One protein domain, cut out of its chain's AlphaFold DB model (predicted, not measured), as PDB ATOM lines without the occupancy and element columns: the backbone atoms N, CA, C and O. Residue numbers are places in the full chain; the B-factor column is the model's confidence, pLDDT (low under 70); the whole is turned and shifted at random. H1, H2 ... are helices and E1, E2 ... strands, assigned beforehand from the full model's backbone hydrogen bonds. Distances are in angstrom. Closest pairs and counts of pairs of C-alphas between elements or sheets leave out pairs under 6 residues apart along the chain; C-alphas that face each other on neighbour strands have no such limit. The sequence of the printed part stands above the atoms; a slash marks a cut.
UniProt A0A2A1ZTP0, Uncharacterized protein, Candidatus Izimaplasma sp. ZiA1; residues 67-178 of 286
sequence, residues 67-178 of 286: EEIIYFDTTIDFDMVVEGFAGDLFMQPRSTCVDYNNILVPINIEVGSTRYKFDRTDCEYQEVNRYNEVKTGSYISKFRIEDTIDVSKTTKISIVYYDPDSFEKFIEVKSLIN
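Overview. This is residues 67 to 178 of the 286 residues of an uncharacterized protein of Candidatus Izimaplasma sp. ZiA1 (UniProt A0A2A1ZTP0). Little regular structure shows: one strongly twisted antiparallel sheet, E4 E3 E2 E1 E5 E6, stands among long loops, with short helix H1 near E6's end. The printed part has 112 residues, and the named elements hold only 36 of them, mostly strand: H1, then E1 to E6. The whole is compact, radius of gyration of the C-alphas 13.5 A, spanning 37 by 36 by 30 A.

Arrangement. Begin at H1, residues 67 to 72, with every O i to N i+4 pair within hydrogen-bond range. Next find a meander, antiparallel hairpins in a row: E1, residues 108 to 111, E2, 114 to 119, E3, 124 to 127, and E4, 142 to 144; N 109 and O 116 are 3.0 A apart. E5, 157 to 162, forms a hairpin with E6, 170 to 176; N 159 and O 174 are 2.8 A apart.

Along the chain. Find C-alpha 67 at (-8.734, 42.200, 72.154); E6 ends at C-alpha 176, (-2.006, 34.723, 66.252).

Size, cuts and confidence. The printed part has no cut. Links H1 to E1, E3 to E4 and E4 to E5 are long. Residues 72, 74, 101 and 138 have pLDDT under 70.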
ATOM      1  N   GLU A  67      -7.332  42.442  72.499       86.31
ATOM      2  CA  GLU A  67      -8.734  42.200  72.154       86.31
ATOM      3  C   GLU A  67      -8.957  42.189  70.637       86.31
ATOM      4  O   GLU A  67      -9.553  41.253  70.103       86.31
ATOM      5  N   GLU A  68      -8.422  43.185  69.928       78.31
ATOM      6  CA  GLU A  68      -8.537  43.311  68.475       78.31
ATOM      7  C   GLU A  68      -7.827  42.171  67.733       78.31
ATOM      8  O   GLU A  68      -8.358  41.657  66.745       78.31
ATOM      9  N   ILE A  69      -6.656  41.732  68.214       80.94
ATOM     10  CA  ILE A  69      -5.932  40.569  67.668       80.94
ATOM     11  C   ILE A  69      -6.835  39.333  67.670       80.94
ATOM     12  O   ILE A  69      -6.873  38.597  66.685       80.94
ATOM     13  N   ILE A  70      -7.559  39.103  68.768       82.38
ATOM     14  CA  ILE A  70      -8.448  37.946  68.926       82.38
ATOM     15  C   ILE A  70      -9.724  38.139  68.104       82.38
ATOM     16  O   ILE A  70     -10.150  37.219  67.408       82.38
ATOM     17  N   TYR A  71     -10.332  39.324  68.169       79.38
ATOM     18  CA  TYR A  71     -11.606  39.613  67.518       79.38
ATOM     19  C   TYR A  71     -11.506  39.558  65.988       79.38
ATOM     20  O   TYR A  71     -12.376  38.993  65.324       79.38
ATOM     21  N   PHE A  72     -10.441  40.127  65.414       69.06
ATOM     22  CA  PHE A  72     -10.262  40.180  63.961       69.06
ATOM     23  C   PHE A  72      -9.636  38.912  63.370       69.06
ATOM     24  O   PHE A  72      -9.696  38.721  62.149       69.06
ATOM     25  N   ASP A  73      -9.069  38.016  64.185       72.50
ATOM     26  CA  ASP A  73      -8.596  36.720  63.704       72.50
ATOM     27  C   ASP A  73      -9.764  35.739  63.501       72.50
ATOM     28  O   ASP A  73     -10.059  34.860  64.311       72.50
ATOM     29  N   THR A  74     -10.397  35.853  62.331       68.50
ATOM     30  CA  THR A  74     -11.488  34.966  61.875       68.50
ATOM     31  C   THR A  74     -11.098  33.491  61.737       68.50
ATOM     32  O   THR A  74     -11.951  32.654  61.448       68.50
ATOM     33  N   THR A  75      -9.818  33.151  61.905       73.06
ATOM     34  CA  THR A  75      -9.317  31.782  61.764       73.06
ATOM     35  C   THR A  75      -9.184  31.054  63.103       73.06
ATOM     36  O   THR A  75      -8.696  29.917  63.133       73.06
ATOM     37  N   ILE A  76      -9.566  31.693  64.211       76.44
ATOM     38  CA  ILE A  76      -9.685  31.049  65.519       76.44
ATOM     39  C   ILE A  76     -10.967  30.210  65.541       76.44
ATOM     40  O   ILE A  76     -12.070  30.725  65.375       76.44
ATOM     41  N   ASP A  77     -10.810  28.908  65.774       85.94
ATOM     42  CA  ASP A  77     -11.919  28.018  66.104       85.94
ATOM     43  C   ASP A  77     -12.090  27.988  67.628       85.94
ATOM     44  O   ASP A  77     -11.304  27.362  68.343       85.94
ATOM     45  N   PHE A  78     -13.094  28.709  68.125       86.06
ATOM     46  CA  PHE A  78     -13.381  28.792  69.556       86.06
ATOM     47  C   PHE A  78     -13.970  27.500  70.140       86.06
ATOM     48  O   PHE A  78     -13.943  27.327  71.358       86.06
ATOM     49  N   ASP A  79     -14.438  26.582  69.288       85.88
ATOM     50  CA  ASP A  79     -14.961  25.269  69.678       85.88
ATOM     51  C   ASP A  79     -13.894  24.162  69.552       85.88
ATOM     52  O   ASP A  79     -14.197  22.968  69.649       85.88
ATOM     53  N   MET A  80     -12.628  24.540  69.340       85.38
ATOM     54  CA  MET A  80     -11.532  23.599  69.142       85.38
ATOM     55  C   MET A  80     -11.341  22.664  70.342       85.38
ATOM     56  O   MET A  80     -11.205  23.091  71.489       85.38
ATOM     57  N   VAL A  81     -11.201  21.371  70.039       86.81
ATOM     58  CA  VAL A  81     -10.848  20.325  71.003       86.81
ATOM     59  C   VAL A  81      -9.506  19.711  70.616       86.81
ATOM     60  O   VAL A  81      -9.319  19.275  69.481       86.81
ATOM     61  N   VAL A  82      -8.580  19.646  71.572       86.56
ATOM     62  CA  VAL A  82      -7.262  19.029  71.382       86.56
ATOM     63  C   VAL A  82      -7.285  17.598  71.909       86.56
ATOM     64  O   VAL A  82      -7.649  17.348  73.059       86.56
ATOM     65  N   GLU A  83      -6.895  16.643  71.063       85.25
ATOM     66  CA  GLU A  83      -6.835  15.231  71.440       85.25
ATOM     67  C   GLU A  83      -5.873  15.022  72.619       85.25
ATOM     68  O   GLU A  83      -4.725  15.457  72.589       85.25
ATOM     69  N   GLY A  84      -6.349  14.345  73.667       81.88
ATOM     70  CA  GLY A  84      -5.552  14.052  74.859       81.88
ATOM     71  C   GLY A  84      -5.477  15.185  75.888       81.88
ATOM     72  O   GLY A  84      -5.004  14.937  76.993       81.88
ATOM     73  N   PHE A  85      -5.999  16.380  75.591       87.69
ATOM     74  CA  PHE A  85      -6.062  17.488  76.544       87.69
ATOM     75  C   PHE A  85      -7.444  17.579  77.203       87.69
ATOM     76  O   PHE A  85      -8.474  17.658  76.536       87.69
ATOM     77  N   ALA A  86      -7.466  17.583  78.536       81.94
ATOM     78  CA  ALA A  86      -8.677  17.751  79.333       81.94
ATOM     79  C   ALA A  86      -8.678  19.139  79.990       81.94
ATOM     80  O   ALA A  86      -8.299  19.292  81.152       81.94
ATOM     81  N   GLY A  87      -9.089  20.155  79.235       85.25
ATOM     82  CA  GLY A  87      -9.217  21.526  79.718       85.25
ATOM     83  C   GLY A  87      -9.773  22.465  78.654       85.25
ATOM     84  O   GLY A  87      -9.842  22.115  77.477       85.25
ATOM     85  N   ASP A  88     -10.154  23.663  79.084       90.44
ATOM     86  CA  ASP A  88     -10.615  24.714  78.182       90.44
ATOM     87  C   ASP A  88      -9.411  25.456  77.581       90.44
ATOM     88  O   ASP A  88      -8.421  25.726  78.267       90.44
ATOM     89  N   LEU A  89      -9.488  25.794  76.292       92.25
ATOM     90  CA  LEU A  89      -8.493  26.637  75.613       92.25
ATOM     91  C   LEU A  89      -8.842  28.121  75.705       92.25
ATOM     92  O   LEU A  89      -7.956  28.978  75.739       92.25
ATOM     93  N   PHE A  90     -10.138  28.407  75.770       94.38
ATOM     94  CA  PHE A  90     -10.697  29.744  75.760       94.38
ATOM     95  C   PHE A  90     -11.621  29.940  76.952       94.38
ATOM     96  O   PHE A  90     -12.182  28.989  77.495       94.38
ATOM     97  N   MET A  91     -11.799  31.189  77.358       92.69
ATOM     98  CA  MET A  91     -12.730  31.536  78.419       92.69
ATOM     99  C   MET A  91     -13.487  32.816  78.102       92.69
ATOM    100  O   MET A  91     -13.000  33.680  77.378       92.69
ATOM    101  N   GLN A  92     -14.670  32.955  78.696       91.31
ATOM    102  CA  GLN A  92     -15.432  34.194  78.619       91.31
ATOM    103  C   GLN A  92     -14.812  35.233  79.573       91.31
ATOM    104  O   GLN A  92     -14.783  34.991  80.791       91.31
ATOM    105  N   PRO A  93     -14.328  36.383  79.070       89.44
ATOM    106  CA  PRO A  93     -13.926  37.499  79.915       89.44
ATOM    107  C   PRO A  93     -15.154  38.115  80.607       89.44
ATOM    108  O   PRO A  93     -16.304  37.864  80.231       89.44
ATOM    109  N   ARG A  94     -14.941  38.933  81.647       86.94
ATOM    110  CA  ARG A  94     -16.046  39.734  82.201       86.94
ATOM    111  C   ARG A  94     -16.499  40.744  81.151       86.94
ATOM    112  O   ARG A  94     -15.673  41.273  80.423       86.94
ATOM    113  N   SER A  95     -17.787  41.079  81.138       78.81
ATOM    114  CA  SER A  95     -18.355  42.053  80.192       78.81
ATOM    115  C   SER A  95     -17.781  43.468  80.316       78.81
ATOM    116  O   SER A  95     -18.091  44.313  79.498       78.81
ATOM    117  N   THR A  96     -17.021  43.754  81.375       83.06
ATOM    118  CA  THR A  96     -16.311  45.025  81.573       83.06
ATOM    119  C   THR A  96     -14.870  44.985  81.076       83.06
ATOM    120  O   THR A  96     -14.190  45.994  81.175       83.06
ATOM    121  N   CYS A  97     -14.367  43.814  80.677       83.25
ATOM    122  CA  CYS A  97     -13.003  43.661  80.181       83.25
ATOM    123  C   CYS A  97     -12.892  43.935  78.686       83.25
ATOM    124  O   CYS A  97     -11.783  44.119  78.221       83.25
ATOM    125  N   VAL A  98     -13.996  43.815  77.955       82.38
ATOM    126  CA  VAL A  98     -14.004  43.727  76.498       82.38
ATOM    127  C   VAL A  98     -15.055  44.665  75.941       82.38
ATOM    128  O   VAL A  98     -16.183  44.689  76.449       82.38
ATOM    129  N   ASP A  99     -14.685  45.400  74.904       79.00
ATOM    130  CA  ASP A  99     -15.599  46.267  74.165       79.00
ATOM    131  C   ASP A  99     -16.430  45.467  73.150       79.00
ATOM    132  O   ASP A  99     -17.577  45.819  72.841       79.00
ATOM    133  N   TYR A 100     -15.909  44.328  72.680       73.12
ATOM    134  CA  TYR A 100     -16.611  43.431  71.770       73.12
ATOM    135  C   TYR A 100     -17.456  42.396  72.531       73.12
ATOM    136  O   TYR A 100     -16.987  41.588  73.337       73.12
ATOM    137  N   ASN A 101     -18.756  42.368  72.230       68.25
ATOM    138  CA  ASN A 101     -19.678  41.406  72.833       68.25
ATOM    139  C   ASN A 101     -19.398  39.967  72.364       68.25
ATOM    140  O   ASN A 101     -19.162  39.724  71.183       68.25
ATOM    141  N   ASN A 102     -19.556  38.999  73.275       70.44
ATOM    142  CA  ASN A 102     -19.447  37.553  73.016       70.44
ATOM    143  C   ASN A 102     -18.079  37.074  72.495       70.44
ATOM    144  O   ASN A 102     -17.999  36.011  71.883       70.44
ATOM    145  N   ILE A 103     -17.007  37.818  72.755       81.75
ATOM    146  CA  ILE A 103     -15.650  37.344  72.486       81.75
ATOM    147  C   ILE A 103     -15.221  36.331  73.554       81.75
ATOM    148  O   ILE A 103     -15.472  36.524  74.747       81.75
ATOM    149  N   LEU A 104     -14.584  35.242  73.127       90.94
ATOM    150  CA  LEU A 104     -13.840  34.345  74.004       90.94
ATOM    151  C   LEU A 104     -12.354  34.671  73.877       90.94
ATOM    152  O   LEU A 104     -11.876  34.998  72.795       90.94
ATOM    153  N   VAL A 105     -11.615  34.566  74.977       92.31
ATOM    154  CA  VAL A 105     -10.189  34.911  75.009       92.31
ATOM    155  C   VAL A 105      -9.352  33.673  75.322       92.31
ATOM    156  O   VAL A 105      -9.782  32.850  76.138       92.31
ATOM    157  N   PRO A 106      -8.168  33.504  74.705       94.19
ATOM    158  CA  PRO A 106      -7.278  32.397  75.027       94.19
ATOM    159  C   PRO A 106      -6.873  32.424  76.501       94.19
ATOM    160  O   PRO A 106      -6.440  33.459  77.009       94.19
ATOM    161  N   ILE A 107      -6.954  31.282  77.184       95.75
ATOM    162  CA  ILE A 107      -6.555  31.203  78.595       95.75
ATOM    163  C   ILE A 107      -5.051  31.432  78.740       95.75
ATOM    164  O   ILE A 107      -4.632  32.106  79.681       95.75
ATOM    165  N   ASN A 108      -4.242  30.892  77.824       96.19
ATOM    166  CA  ASN A 108      -2.805  31.135  77.805       96.19
ATOM    167  C   ASN A 108      -2.338  31.561  76.415       96.19
ATOM    168  O   ASN A 108      -2.765  31.012  75.394       96.19
ATOM    169  N   ILE A 109      -1.408  32.507  76.409       95.56
ATOM    170  CA  ILE A 109      -0.689  32.944  75.215       95.56
ATOM    171  C   ILE A 109       0.815  32.852  75.463       95.56
ATOM    172  O   ILE A 109       1.297  33.009  76.588       95.56
ATOM    173  N   GLU A 110       1.565  32.611  74.400       95.56
ATOM    174  CA  GLU A 110       3.017  32.717  74.375       95.56
ATOM    175  C   GLU A 110       3.413  33.867  73.449       95.56
ATOM    176  O   GLU A 110       2.992  33.917  72.296       95.56
ATOM    177  N   VAL A 111       4.218  34.796  73.963       93.81
ATOM    178  CA  VAL A 111       4.781  35.925  73.216       93.81
ATOM    179  C   VAL A 111       6.293  35.735  73.177       93.81
ATOM    180  O   VAL A 111       6.988  35.886  74.187       93.81
ATOM    181  N   GLY A 112       6.823  35.372  72.011       91.50
ATOM    182  CA  GLY A 112       8.234  35.033  71.846       91.50
ATOM    183  C   GLY A 112       8.628  33.808  72.673       91.50
ATOM    184  O   GLY A 112       8.423  32.686  72.240       91.50
ATOM    185  N   SER A 113       9.229  34.021  73.848       89.75
ATOM    186  CA  SER A 113       9.577  32.937  74.789       89.75
ATOM    187  C   SER A 113       8.954  33.113  76.178       89.75
ATOM    188  O   SER A 113       9.260  32.357  77.106       89.75
ATOM    189  N   THR A 114       8.068  34.093  76.337       93.31
ATOM    190  CA  THR A 114       7.401  34.389  77.605       93.31
ATOM    191  C   THR A 114       5.951  33.934  77.536       93.31
ATOM    192  O   THR A 114       5.282  34.116  76.523       93.31
ATOM    193  N   ARG A 115       5.470  33.312  78.614       95.69
ATOM    194  CA  ARG A 115       4.130  32.728  78.694       95.69
ATOM    195  C   ARG A 115       3.282  33.558  79.623       95.69
ATOM    196  O   ARG A 115       3.763  33.964  80.682       95.69
ATOM    197  N   TYR A 116       2.029  33.734  79.250       96.75
ATOM    198  CA  TYR A 116       1.072  34.522  79.997       96.75
ATOM    199  C   TYR A 116      -0.234  33.767  80.145       96.75
ATOM    200  O   TYR A 116      -0.633  33.016  79.254       96.75
ATOM    201  N   LYS A 117      -0.908  34.007  81.263       96.56
ATOM    202  CA  LYS A 117      -2.226  33.463  81.562       96.56
ATOM    203  C   LYS A 117      -3.197  34.596  81.830       96.56
ATOM    204  O   LYS A 117      -2.848  35.544  82.531       96.56
ATOM    205  N   PHE A 118      -4.397  34.487  81.279       96.12
ATOM    206  CA  PHE A 118      -5.436  35.492  81.452       96.12
ATOM    207  C   PHE A 118      -6.058  35.419  82.851       96.12
ATOM    208  O   PHE A 118      -6.518  34.358  83.286       96.12
ATOM    209  N   ASP A 119      -6.120  36.557  83.541       93.69
ATOM    210  CA  ASP A 119      -6.918  36.748  84.746       93.69
ATOM    211  C   ASP A 119      -8.202  37.513  84.412       93.69
ATOM    212  O   ASP A 119      -8.212  38.726  84.195       93.69
ATOM    213  N   ARG A 120      -9.332  36.799  84.450       90.38
ATOM    214  CA  ARG A 120     -10.666  37.377  84.218       90.38
ATOM    215  C   ARG A 120     -11.056  38.475  85.212       90.38
ATOM    216  O   ARG A 120     -12.056  39.155  84.993       90.38
ATOM    217  N   THR A 121     -10.408  38.533  86.374       89.00
ATOM    218  CA  THR A 121     -10.759  39.463  87.453       89.00
ATOM    219  C   THR A 121     -10.243  40.851  87.140       89.00
ATOM    220  O   THR A 121     -11.010  41.807  87.267       89.00
ATOM    221  N   ASP A 122      -8.991  40.903  86.692       89.62
ATOM    222  CA  ASP A 122      -8.233  42.124  86.431       89.62
ATOM    223  C   ASP A 122      -8.132  42.444  84.929       89.62
ATOM    224  O   ASP A 122      -7.573  43.471  84.559       89.62
ATOM    225  N   CYS A 123      -8.714  41.596  84.068       92.38
ATOM    226  CA  CYS A 123      -8.751  41.758  82.613       92.38
ATOM    227  C   CYS A 123      -7.350  41.826  81.979       92.38
ATOM    228  O   CYS A 123      -7.135  42.537  80.997       92.38
ATOM    229  N   GLU A 124      -6.388  41.092  82.544       94.56
ATOM    230  CA  GLU A 124      -4.988  41.141  82.124       94.56
ATOM    231  C   GLU A 124      -4.359  39.755  81.963       94.56
ATOM    232  O   GLU A 124      -4.671  38.798  82.671       94.56
ATOM    233  N   TYR A 125      -3.429  39.664  81.022       95.62
ATOM    234  CA  TYR A 125      -2.487  38.575  80.857       95.62
ATOM    235  C   TYR A 125      -1.294  38.782  81.784       95.62
ATOM    236  O   TYR A 125      -0.586  39.782  81.685       95.62
ATOM    237  N   GLN A 126      -1.044  37.816  82.665       95.44
ATOM    238  CA  GLN A 126       0.051  37.855  83.632       95.44
ATOM    239  C   GLN A 126       1.085  36.783  83.311       95.44
ATOM    240  O   GLN A 126       0.736  35.640  83.013       95.44
ATOM    241  N   GLU A 127       2.364  37.142  83.386       95.56
ATOM    242  CA  GLU A 127       3.453  36.210  83.116       95.56
ATOM    243  C   GLU A 127       3.451  35.027  84.102       95.56
ATOM    244  O   GLU A 127       3.368  35.191  85.325       95.56
ATOM    245  N   VAL A 128       3.599  33.815  83.565       95.25
ATOM    246  CA  VAL A 128       3.584  32.565  84.333       95.25
ATOM    247  C   VAL A 128       4.934  31.858  84.340       95.25
ATOM    248  O   VAL A 128       5.807  32.055  83.490       95.25
ATOM    249  N   ASN A 129       5.136  31.016  85.350       91.62
ATOM    250  CA  ASN A 129       6.281  30.121  85.436       91.62
ATOM    251  C   ASN A 129       6.061  28.834  84.605       91.62
ATOM    252  O   ASN A 129       5.020  28.613  83.988       91.62
ATOM    253  N   ARG A 130       7.042  27.921  84.634       89.44
ATOM    254  CA  ARG A 130       6.982  26.618  83.936       89.44
ATOM    255  C   ARG A 130       5.880  25.659  84.427       89.44
ATOM    256  O   ARG A 130       5.731  24.568  83.882       89.44
ATOM    257  N   TYR A 131       5.180  26.017  85.496       92.56
ATOM    258  CA  TYR A 131       4.076  25.268  86.090       92.56
ATOM    259  C   TYR A 131       2.718  25.939  85.837       92.56
ATOM    260  O   TYR A 131       1.724  25.539  86.431       92.56
ATOM    261  N   ASN A 132       2.679  26.948  84.959       93.69
ATOM    262  CA  ASN A 132       1.501  27.771  84.690       93.69
ATOM    263  C   ASN A 132       0.932  28.477  85.936       93.69
ATOM    264  O   ASN A 132      -0.270  28.739  86.049       93.69
ATOM    265  N   GLU A 133       1.813  28.777  86.889       93.69
ATOM    266  CA  GLU A 133       1.498  29.601  88.047       93.69
ATOM    267  C   GLU A 133       1.948  31.029  87.760       93.69
ATOM    268  O   GLU A 133       3.072  31.258  87.295       93.69
ATOM    269  N   VAL A 134       1.070  31.983  88.061       92.75
ATOM    270  CA  VAL A 134       1.354  33.414  87.972       92.75
ATOM    271  C   VAL A 134       2.609  33.724  88.783       92.75
ATOM    272  O   VAL A 134       2.723  33.348  89.957       92.75
ATOM    273  N   LYS A 135       3.586  34.379  88.149       90.94
ATOM    274  CA  LYS A 135       4.794  34.817  88.852       90.94
ATOM    275  C   LYS A 135       4.407  35.830  89.932       90.94
ATOM    276  O   LYS A 135       3.408  36.527  89.825       90.94
ATOM    277  N   THR A 136       5.205  35.941  90.989       81.44
ATOM    278  CA  THR A 136       5.017  36.975  92.024       81.44
ATOM    279  C   THR A 136       6.289  37.811  92.165       81.44
ATOM    280  O   THR A 136       7.395  37.272  92.127       81.44
ATOM    281  N   GLY A 137       6.151  39.140  92.238       76.56
ATOM    282  CA  GLY A 137       7.283  40.072  92.279       76.56
ATOM    283  C   GLY A 137       7.054  41.382  91.518       76.56
ATOM    284  O   GLY A 137       6.062  41.555  90.822       76.56
ATOM    285  N   SER A 138       7.995  42.315  91.662       66.88
ATOM    286  CA  SER A 138       7.893  43.680  91.120       66.88
ATOM    287  C   SER A 138       8.264  43.816  89.637       66.88
ATOM    288  O   SER A 138       8.083  44.884  89.070       66.88
ATOM    289  N   TYR A 139       8.814  42.765  89.024       72.56
ATOM    290  CA  TYR A 139       9.352  42.776  87.655       72.56
ATOM    291  C   TYR A 139       8.659  41.731  86.779       72.56
ATOM    292  O   TYR A 139       9.310  40.919  86.128       72.56
ATOM    293  N   ILE A 140       7.332  41.703  86.841       81.81
ATOM    294  CA  ILE A 140       6.505  40.769  86.078       81.81
ATOM    295  C   ILE A 140       5.910  41.527  84.912       81.81
ATOM    296  O   ILE A 140       5.322  42.594  85.104       81.81
ATOM    297  N   SER A 141       6.062  40.971  83.714       88.19
ATOM    298  CA  SER A 141       5.381  41.498  82.543       88.19
ATOM    299  C   SER A 141       3.893  41.155  82.621       88.19
ATOM    300  O   SER A 141       3.511  40.020  82.919       88.19
ATOM    301  N   LYS A 142       3.051  42.150  82.364       91.12
ATOM    302  CA  LYS A 142       1.605  41.986  82.273       91.12
ATOM    303  C   LYS A 142       1.041  42.918  81.213       91.12
ATOM    304  O   LYS A 142       1.603  43.990  81.003       91.12
ATOM    305  N   PHE A 143      -0.048  42.496  80.589       90.50
ATOM    306  CA  PHE A 143      -0.755  43.255  79.561       90.50
ATOM    307  C   PHE A 143      -2.239  43.214  79.866       90.50
ATOM    308  O   PHE A 143      -2.789  42.129  80.052       90.50
ATOM    309  N   ARG A 144      -2.904  44.359  79.910       91.25
ATOM    310  CA  ARG A 144      -4.362  44.379  79.841       91.25
ATOM    311  C   ARG A 144      -4.812  43.942  78.459       91.25
ATOM    312  O   ARG A 144      -4.056  44.008  77.498       91.25
ATOM    313  N   ILE A 145      -6.047  43.478  78.363       89.25
ATOM    314  CA  ILE A 145      -6.607  43.073  77.074       89.25
ATOM    315  C   ILE A 145      -6.770  44.252  76.088       89.25
ATOM    316  O   ILE A 145      -6.630  44.042  74.888       89.25
ATOM    317  N   GLU A 146      -6.941  45.468  76.616       87.19
ATOM    318  CA  GLU A 146      -6.920  46.762  75.901       87.19
ATOM    319  C   GLU A 146      -5.494  47.243  75.543       87.19
ATOM    320  O   GLU A 146      -5.317  48.263  74.892       87.19
ATOM    321  N   ASP A 147      -4.436  46.545  75.977       87.38
ATOM    322  CA  ASP A 147      -3.064  46.956  75.664       87.38
ATOM    323  C   ASP A 147      -2.603  46.380  74.315       87.38
ATOM    324  O   ASP A 147      -2.930  45.254  73.935       87.38
ATOM    325  N   THR A 148      -1.719  47.108  73.631       83.75
ATOM    326  CA  THR A 148      -0.883  46.560  72.553       83.75
ATOM    327  C   THR A 148       0.329  45.831  73.143       83.75
ATOM    328  O   THR A 148       1.032  46.346  74.015       83.75
ATOM    329  N   ILE A 149       0.655  44.648  72.612       85.62
ATOM    330  CA  ILE A 149       1.903  43.950  72.956       85.62
ATOM    331  C   ILE A 149       3.064  44.609  72.200       85.62
ATOM    332  O   ILE A 149       3.250  44.363  71.009       85.62
ATOM    333  N   ASP A 150       3.873  45.428  72.870       78.62
ATOM    334  CA  ASP A 150       5.019  46.095  72.235       78.62
ATOM    335  C   ASP A 150       6.216  45.145  72.042       78.62
ATOM    336  O   ASP A 150       7.160  45.092  72.833       78.62
ATOM    337  N   VAL A 151       6.158  44.344  70.978       80.75
ATOM    338  CA  VAL A 151       7.235  43.445  70.548       80.75
ATOM    339  C   VAL A 151       7.570  43.662  69.075       80.75
ATOM    340  O   VAL A 151       6.788  44.223  68.312       80.75
ATOM    341  N   SER A 152       8.748  43.193  68.653       77.94
ATOM    342  CA  SER A 152       9.124  43.167  67.233       77.94
ATOM    343  C   SER A 152       8.045  42.488  66.377       77.94
ATOM    344  O   SER A 152       7.478  41.472  66.784       77.94
ATOM    345  N   LYS A 153       7.848  42.970  65.142       71.56
ATOM    346  CA  LYS A 153       6.981  42.336  64.125       71.56
ATOM    347  C   LYS A 153       7.327  40.867  63.863       71.56
ATOM    348  O   LYS A 153       6.479  40.089  63.444       71.56
ATOM    349  N   THR A 154       8.588  40.493  64.074       78.69
ATOM    350  CA  THR A 154       9.080  39.122  63.884       78.69
ATOM    351  C   THR A 154       8.824  38.216  65.087       78.69
ATOM    352  O   THR A 154       9.033  37.006  64.997       78.69
ATOM    353  N   THR A 155       8.380  38.771  66.218       83.44
ATOM    354  CA  THR A 155       8.035  37.995  67.407       83.44
ATOM    355  C   THR A 155       6.736  37.238  67.168       83.44
ATOM    356  O   THR A 155       5.703  37.823  66.845       83.44
ATOM    357  N   LYS A 156       6.782  35.920  67.357       88.62
ATOM    358  CA  LYS A 156       5.601  35.069  67.267       88.62
ATOM    359  C   LYS A 156       4.720  35.246  68.503       88.62
ATOM    360  O   LYS A 156       5.233  35.252  69.624       88.62
ATOM    361  N   ILE A 157       3.416  35.363  68.282       90.25
ATOM    362  CA  ILE A 157       2.389  35.304  69.322       90.25
ATOM    363  C   ILE A 157       1.568  34.045  69.048       90.25
ATOM    364  O   ILE A 157       1.126  33.842  67.919       90.25
ATOM    365  N   SER A 158       1.388  33.190  70.048       93.88
ATOM    366  CA  SER A 158       0.704  31.907  69.893       93.88
ATOM    367  C   SER A 158      -0.295  31.663  71.017       93.88
ATOM    368  O   SER A 158      -0.026  31.973  72.175       93.88
ATOM    369  N   ILE A 159      -1.420  31.029  70.691       92.81
ATOM    370  CA  ILE A 159      -2.274  30.357  71.670       92.81
ATOM    371  C   ILE A 159      -1.573  29.065  72.077       92.81
ATOM    372  O   ILE A 159      -1.189  28.259  71.222       92.81
ATOM    373  N   VAL A 160      -1.435  28.863  73.382       94.75
ATOM    374  CA  VAL A 160      -0.840  27.654  73.952       94.75
ATOM    375  C   VAL A 160      -1.769  27.060  75.003       94.75
ATOM    376  O   VAL A 160      -2.504  27.782  75.678       94.75
ATOM    377  N   TYR A 161      -1.714  25.747  75.189       94.25
ATOM    378  CA  TYR A 161      -2.305  25.110  76.365       94.25
ATOM    379  C   TYR A 161      -1.228  24.510  77.253       94.25
ATOM    380  O   TYR A 161      -0.122  24.209  76.803       94.25
ATOM    381  N   TYR A 162      -1.561  24.381  78.534       94.00
ATOM    382  CA  TYR A 162      -0.667  23.813  79.527       94.00
ATOM    383  C   TYR A 162      -1.038  22.359  79.819       94.00
ATOM    384  O   TYR A 162      -2.127  22.105  80.331       94.00
ATOM    385  N   ASP A 163      -0.111  21.441  79.564       92.06
ATOM    386  CA  ASP A 163      -0.204  20.035  79.949       92.06
ATOM    387  C   ASP A 163       0.944  19.680  80.917       92.06
ATOM    388  O   ASP A 163       2.115  19.661  80.518       92.06
ATOM    389  N   PRO A 164       0.655  19.420  82.207       89.88
ATOM    390  CA  PRO A 164       1.686  19.083  83.183       89.88
ATOM    391  C   PRO A 164       2.374  17.737  82.919       89.88
ATOM    392  O   PRO A 164       3.504  17.572  83.404       89.88
ATOM    393  N   ASP A 165       1.719  16.824  82.193       89.44
ATOM    394  CA  ASP A 165       2.160  15.450  81.933       89.44
ATOM    395  C   ASP A 165       2.931  15.316  80.606       89.44
ATOM    396  O   ASP A 165       3.623  14.317  80.379       89.44
ATOM    397  N   SER A 166       2.881  16.340  79.751       87.38
ATOM    398  CA  SER A 166       3.666  16.417  78.517       87.38
ATOM    399  C   SER A 166       5.152  16.720  78.775       87.38
ATOM    400  O   SER A 166       5.537  17.387  79.742       87.38
ATOM    401  N   PHE A 167       6.014  16.256  77.861       84.31
ATOM    402  CA  PHE A 167       7.436  16.619  77.837       84.31
ATOM    403  C   PHE A 167       7.625  18.129  77.632       84.31
ATOM    404  O   PHE A 167       8.395  18.771  78.349       84.31
ATOM    405  N   GLU A 168       6.890  18.691  76.674       87.06
ATOM    406  CA  GLU A 168       6.772  20.129  76.472       87.06
ATOM    407  C   GLU A 168       5.459  20.592  77.096       87.06
ATOM    408  O   GLU A 168       4.377  20.258  76.620       87.06
ATOM    409  N   LYS A 169       5.558  21.315  78.215       89.50
ATOM    410  CA  LYS A 169       4.387  21.637  79.040       89.50
ATOM    411  C   LYS A 169       3.473  22.695  78.447       89.50
ATOM    412  O   LYS A 169       2.313  22.745  78.822       89.50
ATOM    413  N   PHE A 170       4.001  23.570  77.598       92.88
ATOM    414  CA  PHE A 170       3.225  24.577  76.885       92.88
ATOM    415  C   PHE A 170       3.238  24.204  75.417       92.88
ATOM    416  O   PHE A 170       4.288  24.258  74.788       92.88
ATOM    417  N   ILE A 171       2.092  23.783  74.901       93.00
ATOM    418  CA  ILE A 171       1.980  23.240  73.551       93.00
ATOM    419  C   ILE A 171       1.251  24.263  72.696       93.00
ATOM    420  O   ILE A 171       0.163  24.720  73.056       93.00
ATOM    421  N   GLU A 172       1.861  24.634  71.571       93.12
ATOM    422  CA  GLU A 172       1.249  25.547  70.613       93.12
ATOM    423  C   GLU A 172       0.036  24.912  69.938       93.12
ATOM    424  O   GLU A 172       0.091  23.802  69.413       93.12
ATOM    425  N   VAL A 173      -1.048  25.681  69.918       90.19
ATOM    426  CA  VAL A 173      -2.281  25.358  69.203       90.19
ATOM    427  C   VAL A 173      -2.326  26.100  67.876       90.19
ATOM    428  O   VAL A 173      -2.626  25.528  66.830       90.19
ATOM    429  N   LYS A 174      -2.057  27.407  67.931       88.06
ATOM    430  CA  LYS A 174      -2.255  28.321  66.811       88.06
ATOM    431  C   LYS A 174      -1.381  29.556  66.976       88.06
ATOM    432  O   LYS A 174      -1.269  30.090  68.073       88.06
ATOM    433  N   SER A 175      -0.829  30.043  65.872       87.50
ATOM    434  CA  SER A 175      -0.204  31.367  65.812       87.50
ATOM    435  C   SER A 175      -1.264  32.452  65.610       87.50
ATOM    436  O   SER A 175      -2.114  32.312  64.730       87.50
ATOM    437  N   LEU A 176      -1.196  33.516  66.401       82.12
ATOM    438  CA  LEU A 176      -2.006  34.723  66.252       82.12
ATOM    439  C   LEU A 176      -1.306  35.728  65.336       82.12
ATOM    440  O   LEU A 176      -0.086  35.672  65.135       82.12
ATOM    441  N   ILE A 177      -2.078  36.677  64.805       75.69
ATOM    442  CA  ILE A 177      -1.500  37.866  64.178       75.69
ATOM    443  C   ILE A 177      -0.690  38.660  65.213       75.69
ATOM    444  O   ILE A 177      -1.001  38.665  66.405       75.69
ATOM    445  N   ASN A 178       0.384  39.308  64.763       78.94
ATOM    446  CA  ASN A 178       1.173  40.176  65.629       78.94
ATOM    447  C   ASN A 178       0.372  41.452  65.942       78.94
ATOM    448  O   ASN A 178      -0.408  41.918  65.109       78.94
TER     449      ASN A 178